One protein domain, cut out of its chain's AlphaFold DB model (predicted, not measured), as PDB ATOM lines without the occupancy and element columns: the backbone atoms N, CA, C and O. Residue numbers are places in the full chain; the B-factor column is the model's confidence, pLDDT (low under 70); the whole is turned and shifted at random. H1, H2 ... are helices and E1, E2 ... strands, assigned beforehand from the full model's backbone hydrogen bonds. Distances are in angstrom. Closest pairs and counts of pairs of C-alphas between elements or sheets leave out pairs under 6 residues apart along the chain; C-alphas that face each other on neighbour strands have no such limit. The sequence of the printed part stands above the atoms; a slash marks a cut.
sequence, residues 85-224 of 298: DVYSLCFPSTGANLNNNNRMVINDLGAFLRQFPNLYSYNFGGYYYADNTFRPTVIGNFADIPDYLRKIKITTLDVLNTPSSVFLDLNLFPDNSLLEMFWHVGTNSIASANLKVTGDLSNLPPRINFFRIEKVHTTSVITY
ATOM      1  N   ASP A  85     102.027  23.844  17.401       92.44
ATOM      2  CA  ASP A  85     101.648  25.039  18.138       92.44
ATOM      3  C   ASP A  85     100.291  24.887  18.825       92.44
ATOM      4  O   ASP A  85      99.925  25.728  19.634       92.44
ATOM      5  N   VAL A  86      99.537  23.823  18.547       94.19
ATOM      6  CA  VAL A  86      98.272  23.563  19.237       94.19
ATOM      7  C   VAL A  86      98.559  23.109  20.667       94.19
ATOM      8  O   VAL A  86      99.180  22.072  20.881       94.19
ATOM      9  N   TYR A  87      98.097  23.902  21.635       95.50
ATOM     10  CA  TYR A  87      98.238  23.636  23.066       95.50
ATOM     11  C   TYR A  87      97.075  22.797  23.584       95.50
ATOM     12  O   TYR A  87      97.282  21.782  24.230       95.50
ATOM     13  N   SER A  88      95.836  23.169  23.271       94.75
ATOM     14  CA  SER A  88      94.667  22.413  23.727       94.75
ATOM     15  C   SER A  88      93.471  22.610  22.814       94.75
ATOM     16  O   SER A  88      93.331  23.646  22.152       94.75
ATOM     17  N   LEU A  89      92.575  21.626  22.826       91.56
ATOM     18  CA  LEU A  89      91.378  21.586  21.992       91.56
ATOM     19  C   LEU A  89      90.120  21.445  22.846       91.56
ATOM     20  O   LEU A  89      90.108  20.724  23.841       91.56
ATOM     21  N   CYS A  90      89.048  22.116  22.436       86.88
ATOM     22  CA  CYS A  90      87.720  21.888  22.987       86.88
ATOM     23  C   CYS A  90      86.673  21.861  21.877       86.88
ATOM     24  O   CYS A  90      86.590  22.789  21.068       86.88
ATOM     25  N   PHE A  91      85.851  20.815  21.879       78.88
ATOM     26  CA  PHE A  91      84.725  20.655  20.962       78.88
ATOM     27  C   PHE A  91      83.420  20.716  21.750       78.88
ATOM     28  O   PHE A  91      82.920  19.684  22.203       78.88
ATOM     29  N   PRO A  92      82.882  21.928  21.957       66.94
ATOM     30  CA  PRO A  92      81.640  22.086  22.683       66.94
ATOM     31  C   PRO A  92      80.432  21.693  21.826       66.94
ATOM     32  O   PRO A  92      80.337  22.059  20.651       66.94
ATOM     33  N   SER A  93      79.450  21.042  22.446       57.06
ATOM     34  CA  SER A  93      78.063  21.045  21.968       57.06
ATOM     35  C   SER A  93      77.293  22.135  22.722       57.06
ATOM     36  O   SER A  93      77.091  22.049  23.931       57.06
ATOM     37  N   THR A  94      76.912  23.226  22.064       51.75
ATOM     38  CA  THR A  94      76.121  24.274  22.740       51.75
ATOM     39  C   THR A  94      74.708  23.795  23.074       51.75
ATOM     40  O   THR A  94      74.159  22.969  22.350       51.75
ATOM     41  N   GLY A  95      74.151  24.357  24.152       40.53
ATOM     42  CA  GLY A  95      72.909  23.936  24.796       40.53
ATOM     43  C   GLY A  95      71.587  24.411  24.197       40.53
ATOM     44  O   GLY A  95      71.515  24.885  23.066       40.53
ATOM     45  N   ALA A  96      70.542  24.199  25.002       37.28
ATOM     46  CA  ALA A  96      69.122  24.258  24.670       37.28
ATOM     47  C   ALA A  96      68.678  25.515  23.901       37.28
ATOM     48  O   ALA A  96      69.141  26.624  24.165       37.28
ATOM     49  N   ASN A  97      67.705  25.322  23.005       44.56
ATOM     50  CA  ASN A  97      66.947  26.356  22.281       44.56
ATOM     51  C   ASN A  97      67.707  27.158  21.217       44.56
ATOM     52  O   ASN A  97      67.185  28.142  20.698       44.56
ATOM     53  N   LEU A  98      68.913  26.739  20.847       50.62
ATOM     54  CA  LEU A  98      69.627  27.322  19.723       50.62
ATOM     55  C   LEU A  98      69.659  26.280  18.602       50.62
ATOM     56  O   LEU A  98      70.086  25.157  18.851       50.62
ATOM     57  N   ASN A  99      69.227  26.642  17.388       53.66
ATOM     58  CA  ASN A  99      69.314  25.837  16.153       53.66
ATOM     59  C   ASN A  99      70.786  25.589  15.730       53.66
ATOM     60  O   ASN A  99      71.219  25.924  14.624       53.66
ATOM     61  N   ASN A 100      71.591  25.082  16.658       56.94
ATOM     62  CA  ASN A 100      73.034  24.958  16.594       56.94
ATOM     63  C   ASN A 100      73.372  23.519  16.245       56.94
ATOM     64  O   ASN A 100      73.729  22.719  17.110       56.94
ATOM     65  N   ASN A 101      73.296  23.200  14.962       67.75
ATOM     66  CA  ASN A 101      73.644  21.875  14.492       67.75
ATOM     67  C   ASN A 101      75.161  21.859  14.339       67.75
ATOM     68  O   ASN A 101      75.658  22.314  13.316       67.75
ATOM     69  N   ASN A 102      75.893  21.421  15.370       70.56
ATOM     70  CA  ASN A 102      77.332  21.162  15.290       70.56
ATOM     71  C   ASN A 102      77.573  19.660  15.152       70.56
ATOM     72  O   ASN A 102      77.498  18.919  16.132       70.56
ATOM     73  N   ARG A 103      77.840  19.207  13.932       77.25
ATOM     74  CA  ARG A 103      77.930  17.781  13.590       77.25
ATOM     75  C   ARG A 103      79.328  17.433  13.099       77.25
ATOM     76  O   ARG A 103      79.521  17.037  11.953       77.25
ATOM     77  N   MET A 104      80.305  17.643  13.976       81.06
ATOM     78  CA  MET A 104      81.681  17.225  13.721       81.06
ATOM     79  C   MET A 104      81.773  15.697  13.708       81.06
ATOM     80  O   MET A 104      81.124  15.036  14.518       81.06
ATOM     81  N   VAL A 105      82.594  15.147  12.820       82.50
ATOM     82  CA  VAL A 105      82.830  13.708  12.694       82.50
ATOM     83  C   VAL A 105      84.311  13.399  12.879       82.50
ATOM     84  O   VAL A 105      85.154  13.860  12.111       82.50
ATOM     85  N   ILE A 106      84.614  12.582  13.883       85.00
ATOM     86  CA  ILE A 106      85.931  12.011  14.158       85.00
ATOM     87  C   ILE A 106      85.788  10.494  14.035       85.00
ATOM     88  O   ILE A 106      85.239   9.856  14.925       85.00
ATOM     89  N   ASN A 107      86.256   9.916  12.930       85.44
ATOM     90  CA  ASN A 107      86.159   8.466  12.691       85.44
ATOM     91  C   ASN A 107      87.265   7.660  13.389       85.44
ATOM     92  O   ASN A 107      87.138   6.450  13.532       85.44
ATOM     93  N   ASP A 108      88.345   8.330  13.786       87.44
ATOM     94  CA  ASP A 108      89.461   7.754  14.528       87.44
ATOM     95  C   ASP A 108      90.014   8.834  15.462       87.44
ATOM     96  O   ASP A 108      90.676   9.784  15.029       87.44
ATOM     97  N   LEU A 109      89.672   8.728  16.746       88.38
ATOM     98  CA  LEU A 109      90.084   9.679  17.771       88.38
ATOM     99  C   LEU A 109      91.606   9.716  17.949       88.38
ATOM    100  O   LEU A 109      92.170  10.804  18.075       88.38
ATOM    101  N   GLY A 110      92.265   8.556  17.947       89.88
ATOM    102  CA  GLY A 110      93.709   8.453  18.132       89.88
ATOM    103  C   GLY A 110      94.444   9.156  16.996       89.88
ATOM    104  O   GLY A 110      95.208  10.096  17.231       89.88
ATOM    105  N   ALA A 111      94.143   8.786  15.748       89.81
ATOM    106  CA  ALA A 111      94.722   9.422  14.565       89.81
ATOM    107  C   ALA A 111      94.414  10.924  14.510       89.81
ATOM    108  O   ALA A 111      95.294  11.731  14.194       89.81
ATOM    109  N   PHE A 112      93.189  11.318  14.870       90.81
ATOM    110  CA  PHE A 112      92.803  12.722  14.912       90.81
ATOM    111  C   PHE A 112      93.671  13.530  15.884       90.81
ATOM    112  O   PHE A 112      94.187  14.580  15.498       90.81
ATOM    113  N   LEU A 113      93.868  13.046  17.115       92.69
ATOM    114  CA  LEU A 113      94.661  13.742  18.133       92.69
ATOM    115  C   LEU A 113      96.171  13.699  17.845       92.69
ATOM    116  O   LEU A 113      96.870  14.671  18.138       92.69
ATOM    117  N   ARG A 114      96.677  12.632  17.206       92.38
ATOM    118  CA  ARG A 114      98.092  12.500  16.794       92.38
ATOM    119  C   ARG A 114      98.514  13.516  15.725       92.38
ATOM    120  O   ARG A 114      99.708  13.725  15.530       92.38
ATOM    121  N   GLN A 115      97.571  14.219  15.086       92.12
ATOM    122  CA  GLN A 115      97.891  15.382  14.245       92.12
ATOM    123  C   GLN A 115      98.585  16.507  15.037       92.12
ATOM    124  O   GLN A 115      99.294  17.317  14.445       92.12
ATOM    125  N   PHE A 116      98.397  16.576  16.360       93.62
ATOM    126  CA  PHE A 116      98.835  17.684  17.214       93.62
ATOM    127  C   PHE A 116      99.929  17.234  18.199       93.62
ATOM    128  O   PHE A 116      99.605  16.869  19.329       93.62
ATOM    129  N   PRO A 117     101.224  17.274  17.832       92.00
ATOM    130  CA  PRO A 117     102.297  16.583  18.564       92.00
ATOM    131  C   PRO A 117     102.605  17.133  19.966       92.00
ATOM    132  O   PRO A 117     103.311  16.482  20.722       92.00
ATOM    133  N   ASN A 118     102.095  18.319  20.314       93.69
ATOM    134  CA  ASN A 118     102.307  18.967  21.615       93.69
ATOM    135  C   ASN A 118     100.983  19.263  22.340       93.69
ATOM    136  O   ASN A 118     100.916  20.197  23.148       93.69
ATOM    137  N   LEU A 119      99.918  18.524  22.008       96.25
ATOM    138  CA  LEU A 119      98.599  18.727  22.599       96.25
ATOM    139  C   LEU A 119      98.635  18.391  24.095       96.25
ATOM    140  O   LEU A 119      98.817  17.243  24.484       96.25
ATOM    141  N   TYR A 120      98.429  19.404  24.926       97.38
ATOM    142  CA  TYR A 120      98.419  19.307  26.379       97.38
ATOM    143  C   TYR A 120      97.088  18.768  26.912       97.38
ATOM    144  O   TYR A 120      97.078  17.871  27.757       97.38
ATOM    145  N   SER A 121      95.961  19.290  26.417       96.25
ATOM    146  CA  SER A 121      94.634  18.879  26.883       96.25
ATOM    147  C   SER A 121      93.579  18.802  25.783       96.25
ATOM    148  O   SER A 121      93.600  19.539  24.790       96.25
ATOM    149  N   TYR A 122      92.632  17.887  25.983       93.31
ATOM    150  CA  TYR A 122      91.495  17.658  25.105       93.31
ATOM    151  C   TYR A 122      90.196  17.672  25.910       93.31
ATOM    152  O   TYR A 122      90.015  16.916  26.863       93.31
ATOM    153  N   ASN A 123      89.275  18.540  25.510       88.12
ATOM    154  CA  ASN A 123      87.938  18.611  26.071       88.12
ATOM    155  C   ASN A 123      86.906  18.270  24.994       88.12
ATOM    156  O   ASN A 123      86.858  18.893  23.930       88.12
ATOM    157  N   PHE A 124      86.050  17.306  25.289       81.69
ATOM    158  CA  PHE A 124      84.934  16.941  24.448       81.69
ATOM    159  C   PHE A 124      83.628  17.046  25.217       81.69
ATOM    160  O   PHE A 124      83.486  16.570  26.340       81.69
ATOM    161  N   GLY A 125      82.630  17.609  24.563       70.50
ATOM    162  CA  GLY A 125      81.283  17.617  25.083       70.50
ATOM    163  C   GLY A 125      80.802  19.014  25.387       70.50
ATOM    164  O   GLY A 125      81.526  20.010  25.395       70.50
ATOM    165  N   GLY A 126      79.505  19.076  25.585       59.12
ATOM    166  CA  GLY A 126      78.845  20.280  26.012       59.12
ATOM    167  C   GLY A 126      77.642  19.937  26.855       59.12
ATOM    168  O   GLY A 126      77.602  18.889  27.490       59.12
ATOM    169  N   TYR A 127      76.707  20.866  26.908       52.06
ATOM    170  CA  TYR A 127      75.624  20.871  27.875       52.06
ATOM    171  C   TYR A 127      74.311  20.776  27.112       52.06
ATOM    172  O   TYR A 127      74.104  21.588  26.214       52.06
ATOM    173  N   TYR A 128      73.442  19.804  27.401       52.66
ATOM    174  CA  TYR A 128      72.208  19.656  26.626       52.66
ATOM    175  C   TYR A 128      71.011  19.176  27.447       52.66
ATOM    176  O   TYR A 128      71.128  18.245  28.239       52.66
ATOM    177  N   TYR A 129      69.858  19.815  27.213       50.22
ATOM    178  CA  TYR A 129      68.594  19.562  27.915       50.22
ATOM    179  C   TYR A 129      67.445  19.060  27.008       50.22
ATOM    180  O   TYR A 129      66.405  18.716  27.558       50.22
ATOM    181  N   ALA A 130      67.572  18.984  25.666       45.59
ATOM    182  CA  ALA A 130      66.393  18.708  24.813       45.59
ATOM    183  C   ALA A 130      66.639  18.048  23.430       45.59
ATOM    184  O   ALA A 130      66.964  18.726  22.468       45.59
ATOM    185  N   ASP A 131      66.361  16.748  23.304       49.72
ATOM    186  CA  ASP A 131      66.028  16.005  22.061       49.72
ATOM    187  C   ASP A 131      67.094  15.796  20.933       49.72
ATOM    188  O   ASP A 131      67.302  16.584  20.011       49.72
ATOM    189  N   ASN A 132      67.780  14.655  21.048       51.78
ATOM    190  CA  ASN A 132      68.297  13.658  20.085       51.78
ATOM    191  C   ASN A 132      68.812  13.902  18.649       51.78
ATOM    192  O   ASN A 132      69.358  12.939  18.108       51.78
ATOM    193  N   THR A 133      68.753  15.066  18.002       51.88
ATOM    194  CA  THR A 133      68.989  15.089  16.528       51.88
ATOM    195  C   THR A 133      70.312  15.679  16.020       51.88
ATOM    196  O   THR A 133      70.689  15.405  14.879       51.88
ATOM    197  N   PHE A 134      71.086  16.405  16.838       57.59
ATOM    198  CA  PHE A 134      72.281  17.121  16.353       57.59
ATOM    199  C   PHE A 134      73.500  16.935  17.259       57.59
ATOM    200  O   PHE A 134      73.709  17.685  18.210       57.59
ATOM    201  N   ARG A 135      74.312  15.910  16.974       65.88
ATOM    202  CA  ARG A 135      75.424  15.500  17.843       65.88
ATOM    203  C   ARG A 135      76.710  15.270  17.039       65.88
ATOM    204  O   ARG A 135      76.614  14.810  15.896       65.88
ATOM    205  N   PRO A 136      77.899  15.578  17.594       71.62
ATOM    206  CA  PRO A 136      79.150  15.129  17.006       71.62
ATOM    207  C   PRO A 136      79.241  13.600  17.041       71.62
ATOM    208  O   PRO A 136      78.866  12.973  18.031       71.62
ATOM    209  N   THR A 137      79.780  13.008  15.982       76.06
ATOM    210  CA  THR A 137      80.113  11.583  15.936       76.06
ATOM    211  C   THR A 137      81.594  11.443  16.234       76.06
ATOM    212  O   THR A 137      82.420  11.986  15.507       76.06
ATOM    213  N   VAL A 138      81.942  10.721  17.293       79.94
ATOM    214  CA  VAL A 138      83.332  10.375  17.607       79.94
ATOM    215  C   VAL A 138      83.430   8.864  17.661       79.94
ATOM    216  O   VAL A 138      82.540   8.225  18.216       79.94
ATOM    217  N   ILE A 139      84.486   8.312  17.076       83.88
ATOM    218  CA  ILE A 139      84.807   6.895  17.100       83.88
ATOM    219  C   ILE A 139      86.248   6.728  17.591       83.88
ATOM    220  O   ILE A 139      87.146   7.425  17.118       83.88
ATOM    221  N   GLY A 140      86.476   5.831  18.548       87.56
ATOM    222  CA  GLY A 140      87.814   5.472  19.016       87.56
ATOM    223  C   GLY A 140      87.885   5.063  20.485       87.56
ATOM    224  O   GLY A 140      86.880   5.008  21.196       87.56
ATOM    225  N   ASN A 141      89.108   4.795  20.936       89.38
ATOM    226  CA  ASN A 141      89.412   4.453  22.318       89.38
ATOM    227  C   ASN A 141      90.180   5.591  22.997       89.38
ATOM    228  O   ASN A 141      91.206   6.041  22.494       89.38
ATOM    229  N   PHE A 142      89.714   6.031  24.163       90.62
ATOM    230  CA  PHE A 142      90.406   7.050  24.949       90.62
ATOM    231  C   PHE A 142      91.729   6.585  25.576       90.62
ATOM    232  O   PHE A 142      92.498   7.429  26.023       90.62
ATOM    233  N   ALA A 143      92.009   5.283  25.604       89.25
ATOM    234  CA  ALA A 143      93.317   4.763  25.991       89.25
ATOM    235  C   ALA A 143      94.346   4.778  24.841       89.25
ATOM    236  O   ALA A 143      95.539   4.772  25.110       89.25
ATOM    237  N   ASP A 144      93.902   4.883  23.579       87.19
ATOM    238  CA  ASP A 144      94.758   4.963  22.373       87.19
ATOM    239  C   ASP A 144      95.009   6.423  21.921       87.19
ATOM    240  O   ASP A 144      95.223   6.759  20.752       87.19
ATOM    241  N   ILE A 145      94.927   7.350  22.868       87.81
ATOM    242  CA  ILE A 145      95.275   8.756  22.657       87.81
ATOM    243  C   ILE A 145      96.804   8.925  22.623       87.81
ATOM    244  O   ILE A 145      97.536   8.040  23.058       87.81
ATOM    245  N   PRO A 146      97.325  10.073  22.158       92.31
ATOM    246  CA  PRO A 146      98.756  10.326  22.223       92.31
ATOM    247  C   PRO A 146      99.288  10.373  23.662       92.31
ATOM    248  O   PRO A 146      98.750  11.094  24.503       92.31
ATOM    249  N   ASP A 147     100.407   9.692  23.906       94.19
ATOM    250  CA  ASP A 147     101.013   9.524  25.236       94.19
ATOM    251  C   ASP A 147     101.420  10.848  25.895       94.19
ATOM    252  O   ASP A 147     101.561  10.914  27.109       94.19
ATOM    253  N   TYR A 148     101.612  11.919  25.119       94.62
ATOM    254  CA  TYR A 148     101.972  13.241  25.639       94.62
ATOM    255  C   TYR A 148     100.780  14.046  26.183       94.62
ATOM    256  O   TYR A 148     100.986  15.100  26.791       94.62
ATOM    257  N   LEU A 149      99.543  13.588  25.965       96.31
ATOM    258  CA  LEU A 149      98.346  14.284  26.419       96.31
ATOM    259  C   LEU A 149      98.198  14.160  27.943       96.31
ATOM    260  O   LEU A 149      98.200  13.058  28.484       96.31
ATOM    261  N   ARG A 150      98.023  15.286  28.641       97.25
ATOM    262  CA  ARG A 150      97.975  15.311  30.115       97.25
ATOM    263  C   ARG A 150      96.567  15.312  30.683       97.25
ATOM    264  O   ARG A 150      96.360  14.839  31.797       97.25
ATOM    265  N   LYS A 151      95.589  15.853  29.955       96.81
ATOM    266  CA  LYS A 151      94.231  16.024  30.482       96.81
ATOM    267  C   LYS A 151      93.150  15.729  29.457       96.81
ATOM    268  O   LYS A 151      93.156  16.291  28.360       96.81
ATOM    269  N   ILE A 152      92.171  14.931  29.873       94.38
ATOM    270  CA  ILE A 152      90.934  14.675  29.141       94.38
ATOM    271  C   ILE A 152      89.738  15.054  29.997       94.38
ATOM    272  O   ILE A 152      89.596  14.593  31.130       94.38
ATOM    273  N   LYS A 153      88.832  15.837  29.412       90.69
ATOM    274  CA  LYS A 153      87.501  16.087  29.966       90.69
ATOM    275  C   LYS A 153      86.430  15.733  28.945       90.69
ATOM    276  O   LYS A 153      86.527  16.120  27.787       90.69
ATOM    277  N   ILE A 154      85.422  14.995  29.386       85.81
ATOM    278  CA  ILE A 154      84.321  14.480  28.584       85.81
ATOM    279  C   ILE A 154      83.013  14.741  29.337       85.81
ATOM    280  O   ILE A 154      82.602  13.947  30.184       85.81
ATOM    281  N   THR A 155      82.332  15.851  29.066       77.94
ATOM    282  CA  THR A 155      81.111  16.180  29.828       77.94
ATOM    283  C   THR A 155      79.927  15.331  29.388       77.94
ATOM    284  O   THR A 155      79.260  14.724  30.217       77.94
ATOM    285  N   THR A 156      79.694  15.217  28.084       71.62
ATOM    286  CA  THR A 156      78.578  14.451  27.530       71.62
ATOM    287  C   THR A 156      79.026  13.773  26.243       71.62
ATOM    288  O   THR A 156      79.407  14.439  25.281       71.62
ATOM    289  N   LEU A 157      78.992  12.440  26.249       66.00
ATOM    290  CA  LEU A 157      79.013  11.624  25.044       66.00
ATOM    291  C   LEU A 157      77.557  11.371  24.726       66.00
ATOM    292  O   LEU A 157      76.817  10.860  25.558       66.00
ATOM    293  N   ASP A 158      77.116  11.800  23.566       54.69
ATOM    294  CA  ASP A 158      75.789  11.445  23.122       54.69
ATOM    295  C   ASP A 158      75.968  11.126  21.647       54.69
ATOM    296  O   ASP A 158      76.003  11.995  20.780       54.69
ATOM    297  N   VAL A 159      76.326   9.868  21.406       52.91
ATOM    298  CA  VAL A 159      76.656   9.342  20.086       52.91
ATOM    299  C   VAL A 159      75.470   8.491  19.665       52.91
ATOM    300  O   VAL A 159      75.040   7.605  20.399       52.91
ATOM    301  N   LEU A 160      74.885   8.813  18.513       44.53
ATOM    302  CA  LEU A 160      73.664   8.178  18.025       44.53
ATOM    303  C   LEU A 160      73.812   6.645  17.939       44.53
ATOM    304  O   LEU A 160      74.643   6.128  17.195       44.53
ATOM    305  N   ASN A 161      72.939   5.950  18.673       38.00
ATOM    306  CA  ASN A 161      72.426   4.594  18.438       38.00
ATOM    307  C   ASN A 161      73.413   3.437  18.216       38.00
ATOM    308  O   ASN A 161      72.981   2.370  17.780       38.00
ATOM    309  N   THR A 162      74.696   3.568  18.558       48.50
ATOM    310  CA  THR A 162      75.601   2.409  18.575       48.50
ATOM    311  C   THR A 162      76.429   2.357  19.862       48.50
ATOM    312  O   THR A 162      77.203   3.278  20.124       48.50
ATOM    313  N   PRO A 163      76.329   1.276  20.660       42.41
ATOM    314  CA  PRO A 163      77.053   1.100  21.930       42.41
ATOM    315  C   PRO A 163      78.588   0.947  21.783       42.41
ATOM    316  O   PRO A 163      79.257   0.471  22.699       42.41
ATOM    317  N   SER A 164      79.159   1.295  20.624       51.66
ATOM    318  CA  SER A 164      80.498   0.891  20.177       51.66
ATOM    319  C   SER A 164      81.328   1.998  19.528       51.66
ATOM    320  O   SER A 164      82.397   1.705  19.002       51.66
ATOM    321  N   SER A 165      80.863   3.247  19.521       66.31
ATOM    322  CA  SER A 165      81.625   4.309  18.855       66.31
ATOM    323  C   SER A 165      82.789   4.794  19.728       66.31
ATOM    324  O   SER A 165      83.920   4.813  19.260       66.31
ATOM    325  N   VAL A 166      82.572   5.082  21.018       77.12
ATOM    326  CA  VAL A 166      83.644   5.539  21.922       77.12
ATOM    327  C   VAL A 166      83.704   4.702  23.193       77.12
ATOM    328  O   VAL A 166      82.686   4.509  23.858       77.12
ATOM    329  N   PHE A 167      84.897   4.235  23.551       86.94
ATOM    330  CA  PHE A 167      85.132   3.461  24.768       86.94
ATOM    331  C   PHE A 167      86.466   3.825  25.425       86.94
ATOM    332  O   PHE A 167      87.277   4.569  24.873       86.94
ATOM    333  N   LEU A 168      86.659   3.330  26.641       92.75
ATOM    334  CA  LEU A 168      87.905   3.385  27.387       92.75
ATOM    335  C   LEU A 168      88.297   1.949  27.736       92.75
ATOM    336  O   LEU A 168      87.723   1.370  28.657       92.75
ATOM    337  N   ASP A 169      89.240   1.377  26.990       94.81
ATOM    338  CA  ASP A 169      89.857   0.100  27.362       94.81
ATOM    339  C   ASP A 169      91.131   0.365  28.155       94.81
ATOM    340  O   ASP A 169      92.154   0.758  27.597       94.81
ATOM    341  N   LEU A 170      91.050   0.161  29.463       96.06
ATOM    342  CA  LEU A 170      92.113   0.443  30.418       96.06
ATOM    343  C   LEU A 170      93.385  -0.370  30.132       96.06
ATOM    344  O   LEU A 170      94.471   0.057  30.507       96.06
ATOM    345  N   ASN A 171      93.274  -1.498  29.424       95.44
ATOM    346  CA  ASN A 171      94.413  -2.349  29.079       95.44
ATOM    347  C   ASN A 171      95.286  -1.791  27.949       95.44
ATOM    348  O   ASN A 171      96.346  -2.350  27.682       95.44
ATOM    349  N   LEU A 172      94.842  -0.737  27.258       94.00
ATOM    350  CA  LEU A 172      95.586  -0.149  26.139       94.00
ATOM    351  C   LEU A 172      96.392   1.091  26.528       94.00
ATOM    352  O   LEU A 172      97.041   1.674  25.663       94.00
ATOM    353  N   PHE A 173      96.360   1.511  27.796       94.00
ATOM    354  CA  PHE A 173      97.209   2.611  28.230       94.00
ATOM    355  C   PHE A 173      98.683   2.204  28.159       94.00
ATOM    356  O   PHE A 173      99.056   1.173  28.718       94.00
ATOM    357  N   PRO A 174      99.537   3.009  27.514       90.62
ATOM    358  CA  PRO A 174     100.957   2.726  27.489       90.62
ATOM    359  C   PRO A 174     101.620   3.194  28.794       90.62
ATOM    360  O   PRO A 174     101.245   4.221  29.370       90.62
ATOM    361  N   ASP A 175     102.648   2.470  29.241       89.12
ATOM    362  CA  ASP A 175     103.345   2.722  30.517       89.12
ATOM    363  C   ASP A 175     103.962   4.130  30.615       89.12
ATOM    364  O   ASP A 175     104.136   4.686  31.701       89.12
ATOM    365  N   ASN A 176     104.301   4.724  29.468       92.44
ATOM    366  CA  ASN A 176     104.878   6.062  29.337       92.44
ATOM    367  C   ASN A 176     103.823   7.181  29.222       92.44
ATOM    368  O   ASN A 176     104.206   8.337  29.017       92.44
ATOM    369  N   SER A 177     102.527   6.871  29.329       94.38
ATOM    370  CA  SER A 177     101.457   7.865  29.229       94.38
ATOM    371  C   SER A 177     101.630   8.987  30.260       94.38
ATOM    372  O   SER A 177     101.835   8.757  31.456       94.38
ATOM    373  N   LEU A 178     101.526  10.230  29.789       95.94
ATOM    374  CA  LEU A 178     101.601  11.443  30.597       95.94
ATOM    375  C   LEU A 178     100.239  11.894  31.135       95.94
ATOM    376  O   LEU A 178     100.153  13.002  31.666       95.94
ATOM    377  N   LEU A 179      99.193  11.074  31.000       96.81
ATOM    378  CA  LEU A 179      97.843  11.419  31.430       96.81
ATOM    379  C   LEU A 179      97.777  11.593  32.955       96.81
ATOM    380  O   LEU A 179      98.075  10.681  33.722       96.81
ATOM    381  N   GLU A 180      97.341  12.774  33.382       96.44
ATOM    382  CA  GLU A 180      97.170  13.169  34.785       96.44
ATOM    383  C   GLU A 180      95.690  13.212  35.165       96.44
ATOM    384  O   GLU A 180      95.312  12.834  36.273       96.44
ATOM    385  N   MET A 181      94.841  13.632  34.221       96.19
ATOM    386  CA  MET A 181      93.410  13.811  34.439       96.19
ATOM    387  C   MET A 181      92.583  13.084  33.384       96.19
ATOM    388  O   MET A 181      92.693  13.376  32.191       96.19
ATOM    389  N   PHE A 182      91.664  12.239  33.839       96.06
ATOM    390  CA  PHE A 182      90.556  11.734  33.041       96.06
ATOM    391  C   PHE A 182      89.235  12.037  33.747       96.06
ATOM    392  O   PHE A 182      88.970  11.538  34.841       96.06
ATOM    393  N   TRP A 183      88.395  12.859  33.125       93.44
ATOM    394  CA  TRP A 183      87.115  13.272  33.690       93.44
ATOM    395  C   TRP A 183      85.974  13.001  32.716       93.44
ATOM    396  O   TRP A 183      85.911  13.596  31.648       93.44
ATOM    397  N   HIS A 184      85.027  12.164  33.121       89.75
ATOM    398  CA  HIS A 184      83.767  11.914  32.450       89.75
ATOM    399  C   HIS A 184      82.562  12.138  33.381       89.75
ATOM    400  O   HIS A 184      82.511  11.573  34.475       89.75
ATOM    401  N   VAL A 185      81.587  12.947  32.941       83.44
ATOM    402  CA  VAL A 185      80.311  13.163  33.660       83.44
ATOM    403  C   VAL A 185      79.188  12.301  33.074       83.44
ATOM    404  O   VAL A 185      78.495  11.612  33.811       83.44
ATOM    405  N   GLY A 186      79.039  12.293  31.747       75.31
ATOM    406  CA  GLY A 186      77.991  11.548  31.045       75.31
ATOM    407  C   GLY A 186      76.621  12.234  31.077       75.31
ATOM    408  O   GLY A 186      76.500  13.400  31.449       75.31
ATOM    409  N   THR A 187      75.581  11.526  30.629       69.62
ATOM    410  CA  THR A 187      74.196  12.028  30.569       69.62
ATOM    411  C   THR A 187      73.239  11.128  31.350       69.62
ATOM    412  O   THR A 187      73.382   9.904  31.385       69.62
ATOM    413  N   ASN A 188      72.237  11.744  31.985       62.53
ATOM    414  CA  ASN A 188      71.185  11.028  32.710       62.53
ATOM    415  C   ASN A 188      70.087  10.492  31.783       62.53
ATOM    416  O   ASN A 188      69.379   9.565  32.160       62.53
ATOM    417  N   SER A 189      69.935  11.068  30.589       62.97
ATOM    418  CA  SER A 189      68.762  10.818  29.748       62.97
ATOM    419  C   SER A 189      68.859   9.517  28.946       62.97
ATOM    420  O   SER A 189      67.831   8.972  28.559       62.97
ATOM    421  N   ILE A 190      70.075   9.019  28.672       66.06
ATOM    422  CA  ILE A 190      70.309   7.856  27.799       66.06
ATOM    423  C   ILE A 190      71.506   7.048  28.326       66.06
ATOM    424  O   ILE A 190      72.655   7.329  27.999       66.06
ATOM    425  N   ALA A 191      71.253   6.019  29.143       61.94
ATOM    426  CA  ALA A 191      72.321   5.194  29.727       61.94
ATOM    427  C   ALA A 191      73.207   4.500  28.670       61.94
ATOM    428  O   ALA A 191      74.405   4.325  28.892       61.94
ATOM    429  N   SER A 192      72.635   4.155  27.509       61.16
ATOM    430  CA  SER A 192      73.343   3.564  26.365       61.16
ATOM    431  C   SER A 192      74.253   4.541  25.607       61.16
ATOM    432  O   SER A 192      75.012   4.112  24.745       61.16
ATOM    433  N   ALA A 193      74.201   5.836  25.925       65.44
ATOM    434  CA  ALA A 193      75.064   6.856  25.333       65.44
ATOM    435  C   ALA A 193      76.314   7.157  26.184       65.44
ATOM    436  O   ALA A 193      77.208   7.876  25.737       65.44
ATOM    437  N   ASN A 194      76.394   6.617  27.406       78.69
ATOM    438  CA  ASN A 194      77.530   6.842  28.300       78.69
ATOM    439  C   ASN A 194      78.782   6.073  27.859       78.69
ATOM    440  O   ASN A 194      78.711   5.123  27.082       78.69
ATOM    441  N   LEU A 195      79.940   6.475  28.392       85.38
ATOM    442  CA  LEU A 195      81.227   5.855  28.082       85.38
ATOM    443  C   LEU A 195      81.227   4.373  28.478       85.38
ATOM    444  O   LEU A 195      81.004   4.037  29.644       85.38
ATOM    445  N   LYS A 196      81.521   3.481  27.529       88.88
ATOM    446  CA  LYS A 196      81.840   2.085  27.847       88.88
ATOM    447  C   LYS A 196      83.265   2.008  28.385       88.88
ATOM    448  O   LYS A 196      84.189   2.453  27.711       88.88
ATOM    449  N   VAL A 197      83.434   1.432  29.569       92.44
ATOM    450  CA  VAL A 197      84.739   1.257  30.220       92.44
ATOM    451  C   VAL A 197      85.020  -0.234  30.373       92.44
ATOM    452  O   VAL A 197      84.174  -0.968  30.886       92.44
ATOM    453  N   THR A 198      86.178  -0.699  29.916       94.50
ATOM    454  CA  THR A 198      86.591  -2.101  30.035       94.50
ATOM    455  C   THR A 198      88.027  -2.230  30.515       94.50
ATOM    456  O   THR A 198      88.809  -1.300  30.363       94.50
ATOM    457  N   GLY A 199      88.380  -3.395  31.052       96.44
ATOM    458  CA  GLY A 199      89.760  -3.732  31.400       96.44
ATOM    459  C   GLY A 199      90.102  -3.453  32.859       96.44
ATOM    460  O   GLY A 199      89.213  -3.320  33.704       96.44
ATOM    461  N   ASP A 200      91.401  -3.400  33.145       97.56
ATOM    462  CA  ASP A 200      91.925  -3.348  34.506       97.56
ATOM    463  C   ASP A 200      92.244  -1.920  34.971       97.56
ATOM    464  O   ASP A 200      93.058  -1.221  34.367       97.56
ATOM    465  N   LEU A 201      91.648  -1.486  36.084       97.19
ATOM    466  CA  LEU A 201      91.969  -0.200  36.719       97.19
ATOM    467  C   LEU A 201      93.434  -0.106  37.176       97.19
ATOM    468  O   LEU A 201      93.955   1.009  37.296       97.19
ATOM    469  N   SER A 202      94.117  -1.238  37.393       96.69
ATOM    470  CA  SER A 202      95.552  -1.279  37.689       96.69
ATOM    471  C   SER A 202      96.370  -0.583  36.596       96.69
ATOM    472  O   SER A 202      97.337   0.119  36.904       96.69
ATOM    473  N   ASN A 203      95.913  -0.685  35.342       96.88
ATOM    474  CA  ASN A 203      96.596  -0.218  34.133       96.88
ATOM    475  C   ASN A 203      96.414   1.278  33.846       96.88
ATOM    476  O   ASN A 203      96.953   1.793  32.870       96.88
ATOM    477  N   LEU A 204      95.683   2.018  34.690       96.00
ATOM    478  CA  LEU A 204      95.651   3.474  34.566       96.00
ATOM    479  C   LEU A 204      97.079   4.060  34.628       96.00
ATOM    480  O   LEU A 204      97.869   3.606  35.462       96.00
ATOM    481  N   PRO A 205      97.403   5.105  33.847       95.19
ATOM    482  CA  PRO A 205      98.741   5.692  33.827       95.19
ATOM    483  C   PRO A 205      99.258   6.071  35.224       95.19
ATOM    484  O   PRO A 205      98.487   6.567  36.048       95.19
ATOM    485  N   PRO A 206     100.560   5.902  35.517       90.19
ATOM    486  CA  PRO A 206     101.116   6.137  36.855       90.19
ATOM    487  C   PRO A 206     101.042   7.606  37.299       90.19
ATOM    488  O   PRO A 206     101.101   7.901  38.490       90.19
ATOM    489  N   ARG A 207     100.912   8.537  36.345       93.38
ATOM    490  CA  ARG A 207     100.764   9.975  36.608       93.38
ATOM    491  C   ARG A 207      99.329  10.404  36.874       93.38
ATOM    492  O   ARG A 207      99.119  11.565  37.228       93.38
ATOM    493  N   ILE A 208      98.358   9.506  36.706       94.88
ATOM    494  CA  ILE A 208      96.967   9.861  36.925       94.88
ATOM    495  C   ILE A 208      96.785  10.255  38.392       94.88
ATOM    496  O   ILE A 208      97.139   9.509  39.303       94.88
ATOM    497  N   ASN A 209      96.276  11.460  38.611       94.62
ATOM    498  CA  ASN A 209      95.952  11.990  39.933       94.62
ATOM    499  C   ASN A 209      94.477  12.393  40.034       94.62
ATOM    500  O   ASN A 209      93.962  12.581  41.133       94.62
ATOM    501  N   PHE A 210      93.777  12.466  38.903       95.31
ATOM    502  CA  PHE A 210      92.354  12.736  38.846       95.31
ATOM    503  C   PHE A 210      91.687  11.765  37.872       95.31
ATOM    504  O   PHE A 210      91.862  11.851  36.656       95.31
ATOM    505  N   PHE A 211      90.888  10.849  38.404       96.75
ATOM    506  CA  PHE A 211      90.101   9.900  37.633       96.75
ATOM    507  C   PHE A 211      88.645   9.965  38.081       96.75
ATOM    508  O   PHE A 211      88.306   9.574  39.197       96.75
ATOM    509  N   ARG A 212      87.767  10.465  37.209       95.56
ATOM    510  CA  ARG A 212      86.330  10.565  37.469       95.56
ATOM    511  C   ARG A 212      85.540   9.997  36.308       95.56
ATOM    512  O   ARG A 212      85.627  10.515  35.203       95.56
ATOM    513  N   ILE A 213      84.711   8.999  36.578       93.06
ATOM    514  CA  ILE A 213      83.723   8.444  35.657       93.06
ATOM    515  C   ILE A 213      82.389   8.371  36.400       93.06
ATOM    516  O   ILE A 213      82.147   7.487  37.223       93.06
ATOM    517  N   GLU A 214      81.524   9.348  36.134       90.06
ATOM    518  CA  GLU A 214      80.261   9.505  36.861       90.06
ATOM    519  C   GLU A 214      79.099   8.701  36.289       90.06
ATOM    520  O   GLU A 214      78.174   8.322  37.015       90.06
ATOM    521  N   LYS A 215      79.155   8.404  34.996       85.94
ATOM    522  CA  LYS A 215      78.202   7.536  34.321       85.94
ATOM    523  C   LYS A 215      78.967   6.595  33.411       85.94
ATOM    524  O   LYS A 215      79.958   6.973  32.800       85.94
ATOM    525  N   VAL A 216      78.492   5.366  33.327       86.12
ATOM    526  CA  VAL A 216      79.091   4.314  32.509       86.12
ATOM    527  C   VAL A 216      78.021   3.678  31.646       86.12
ATOM    528  O   VAL A 216      76.842   3.657  32.006       86.12
ATOM    529  N   HIS A 217      78.439   3.133  30.513       85.38
ATOM    530  CA  HIS A 217      77.598   2.238  29.740       85.38
ATOM    531  C   HIS A 217      77.312   0.959  30.541       85.38
ATOM    532  O   HIS A 217      78.184   0.469  31.264       85.38
ATOM    533  N   THR A 218      76.131   0.366  30.367       82.69
ATOM    534  CA  THR A 218      75.704  -0.851  31.088       82.69
ATOM    535  C   THR A 218      76.533  -2.095  30.760       82.69
ATOM    536  O   THR A 218      76.551  -3.036  31.541       82.69
ATOM    537  N   THR A 219      77.237  -2.100  29.628       86.31
ATOM    538  CA  THR A 219      78.144  -3.191  29.209       86.31
ATOM    539  C   THR A 219      79.604  -2.959  29.608       86.31
ATOM    540  O   THR A 219      80.504  -3.594  29.057       86.31
ATOM    541  N   SER A 220      79.856  -2.017  30.519       90.00
ATOM    542  CA  SER A 220      81.189  -1.795  31.081       90.00
ATOM    543  C   SER A 220      81.585  -2.967  31.980       90.00
ATOM    544  O   SER A 220      80.764  -3.459  32.751       90.00
ATOM    545  N   VAL A 221      82.838  -3.411  31.881       91.75
ATOM    546  CA  VAL A 221      83.380  -4.544  32.650       91.75
ATOM    547  C   VAL A 221      84.753  -4.156  33.165       91.75
ATOM    548  O   VAL A 221      85.710  -4.099  32.398       91.75
ATOM    549  N   ILE A 222      84.834  -3.874  34.458       95.31
ATOM    550  CA  ILE A 222      86.038  -3.352  35.094       95.31
ATOM    551  C   ILE A 222      86.590  -4.393  36.065       95.31
ATOM    552  O   ILE A 222      85.850  -4.914  36.901       95.31
ATOM    553  N   THR A 223      87.886  -4.668  35.952       97.06
ATOM    554  CA  THR A 223      88.653  -5.501  36.884       97.06
ATOM    555  C   THR A 223      89.668  -4.658  37.651       97.06
ATOM    556  O   THR A 223      89.848  -3.467  37.375       97.06
ATOM    557  N   TYR A 224      90.307  -5.277  38.641       98.00
ATOM    558  CA  TYR A 224      91.437  -4.700  39.348       98.00
ATOM    559  C   TYR A 224      92.454  -5.781  39.699       98.00
ATOM    560  O   TYR A 224      92.100  -6.742  40.384       98.00
TER     561      TYR A 224
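Overview. This is residues 85 to 224 of the 298 residues of an uncharacterized protein of Chryseobacterium sp (UniProt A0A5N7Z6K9). With little regular structure, the chain is wound in stacked turns: parallel strands E1 E3 E4 E6 E8 make a sheet along one side, and E5 E7 E9 a smaller parallel sheet along the other. The 140 printed residues run E1 E2 H1 E3 E4 E5 E6 E7 E8 E9, mostly strand, with 43 residues in named elements. The whole is compact, radius of gyration of the C-alphas 14.6 A, spanning 43 by 38 by 24 A.

Along the chain. E1, residues 86 to 91, 14.0 A, begins at C-alpha 86 (98.272, 23.563, 19.237); then come E3, 121 to 124, E4, 151 to 154, E6, 181 to 184, and E8, 210 to 213. E5 is 166 to 169, E7 196 to 200, and E9 221 to 223, ending at C-alpha 223 (88.653, -5.501, 36.884). E2 is 104 to 106, H1 109 to 114.

Arrangement. Within hydrogen-bond range are, for instance, N 152 and O 181 of E4 and E6, 2.8 A, and N 168 and O 196 of E5 and E7, 2.8 A. E4 and E5 are apart. H1, with every O i to N i+4 pair within range, is not on either sheet. E2 pairs with no named strand.

Size, cuts and confidence. The printed part has no cut. The longest link, E3 to E4, has 26 residues. Residues 92 to 101, 126 to 135, 157 to 165 and 187 to 193 have pLDDT under 70.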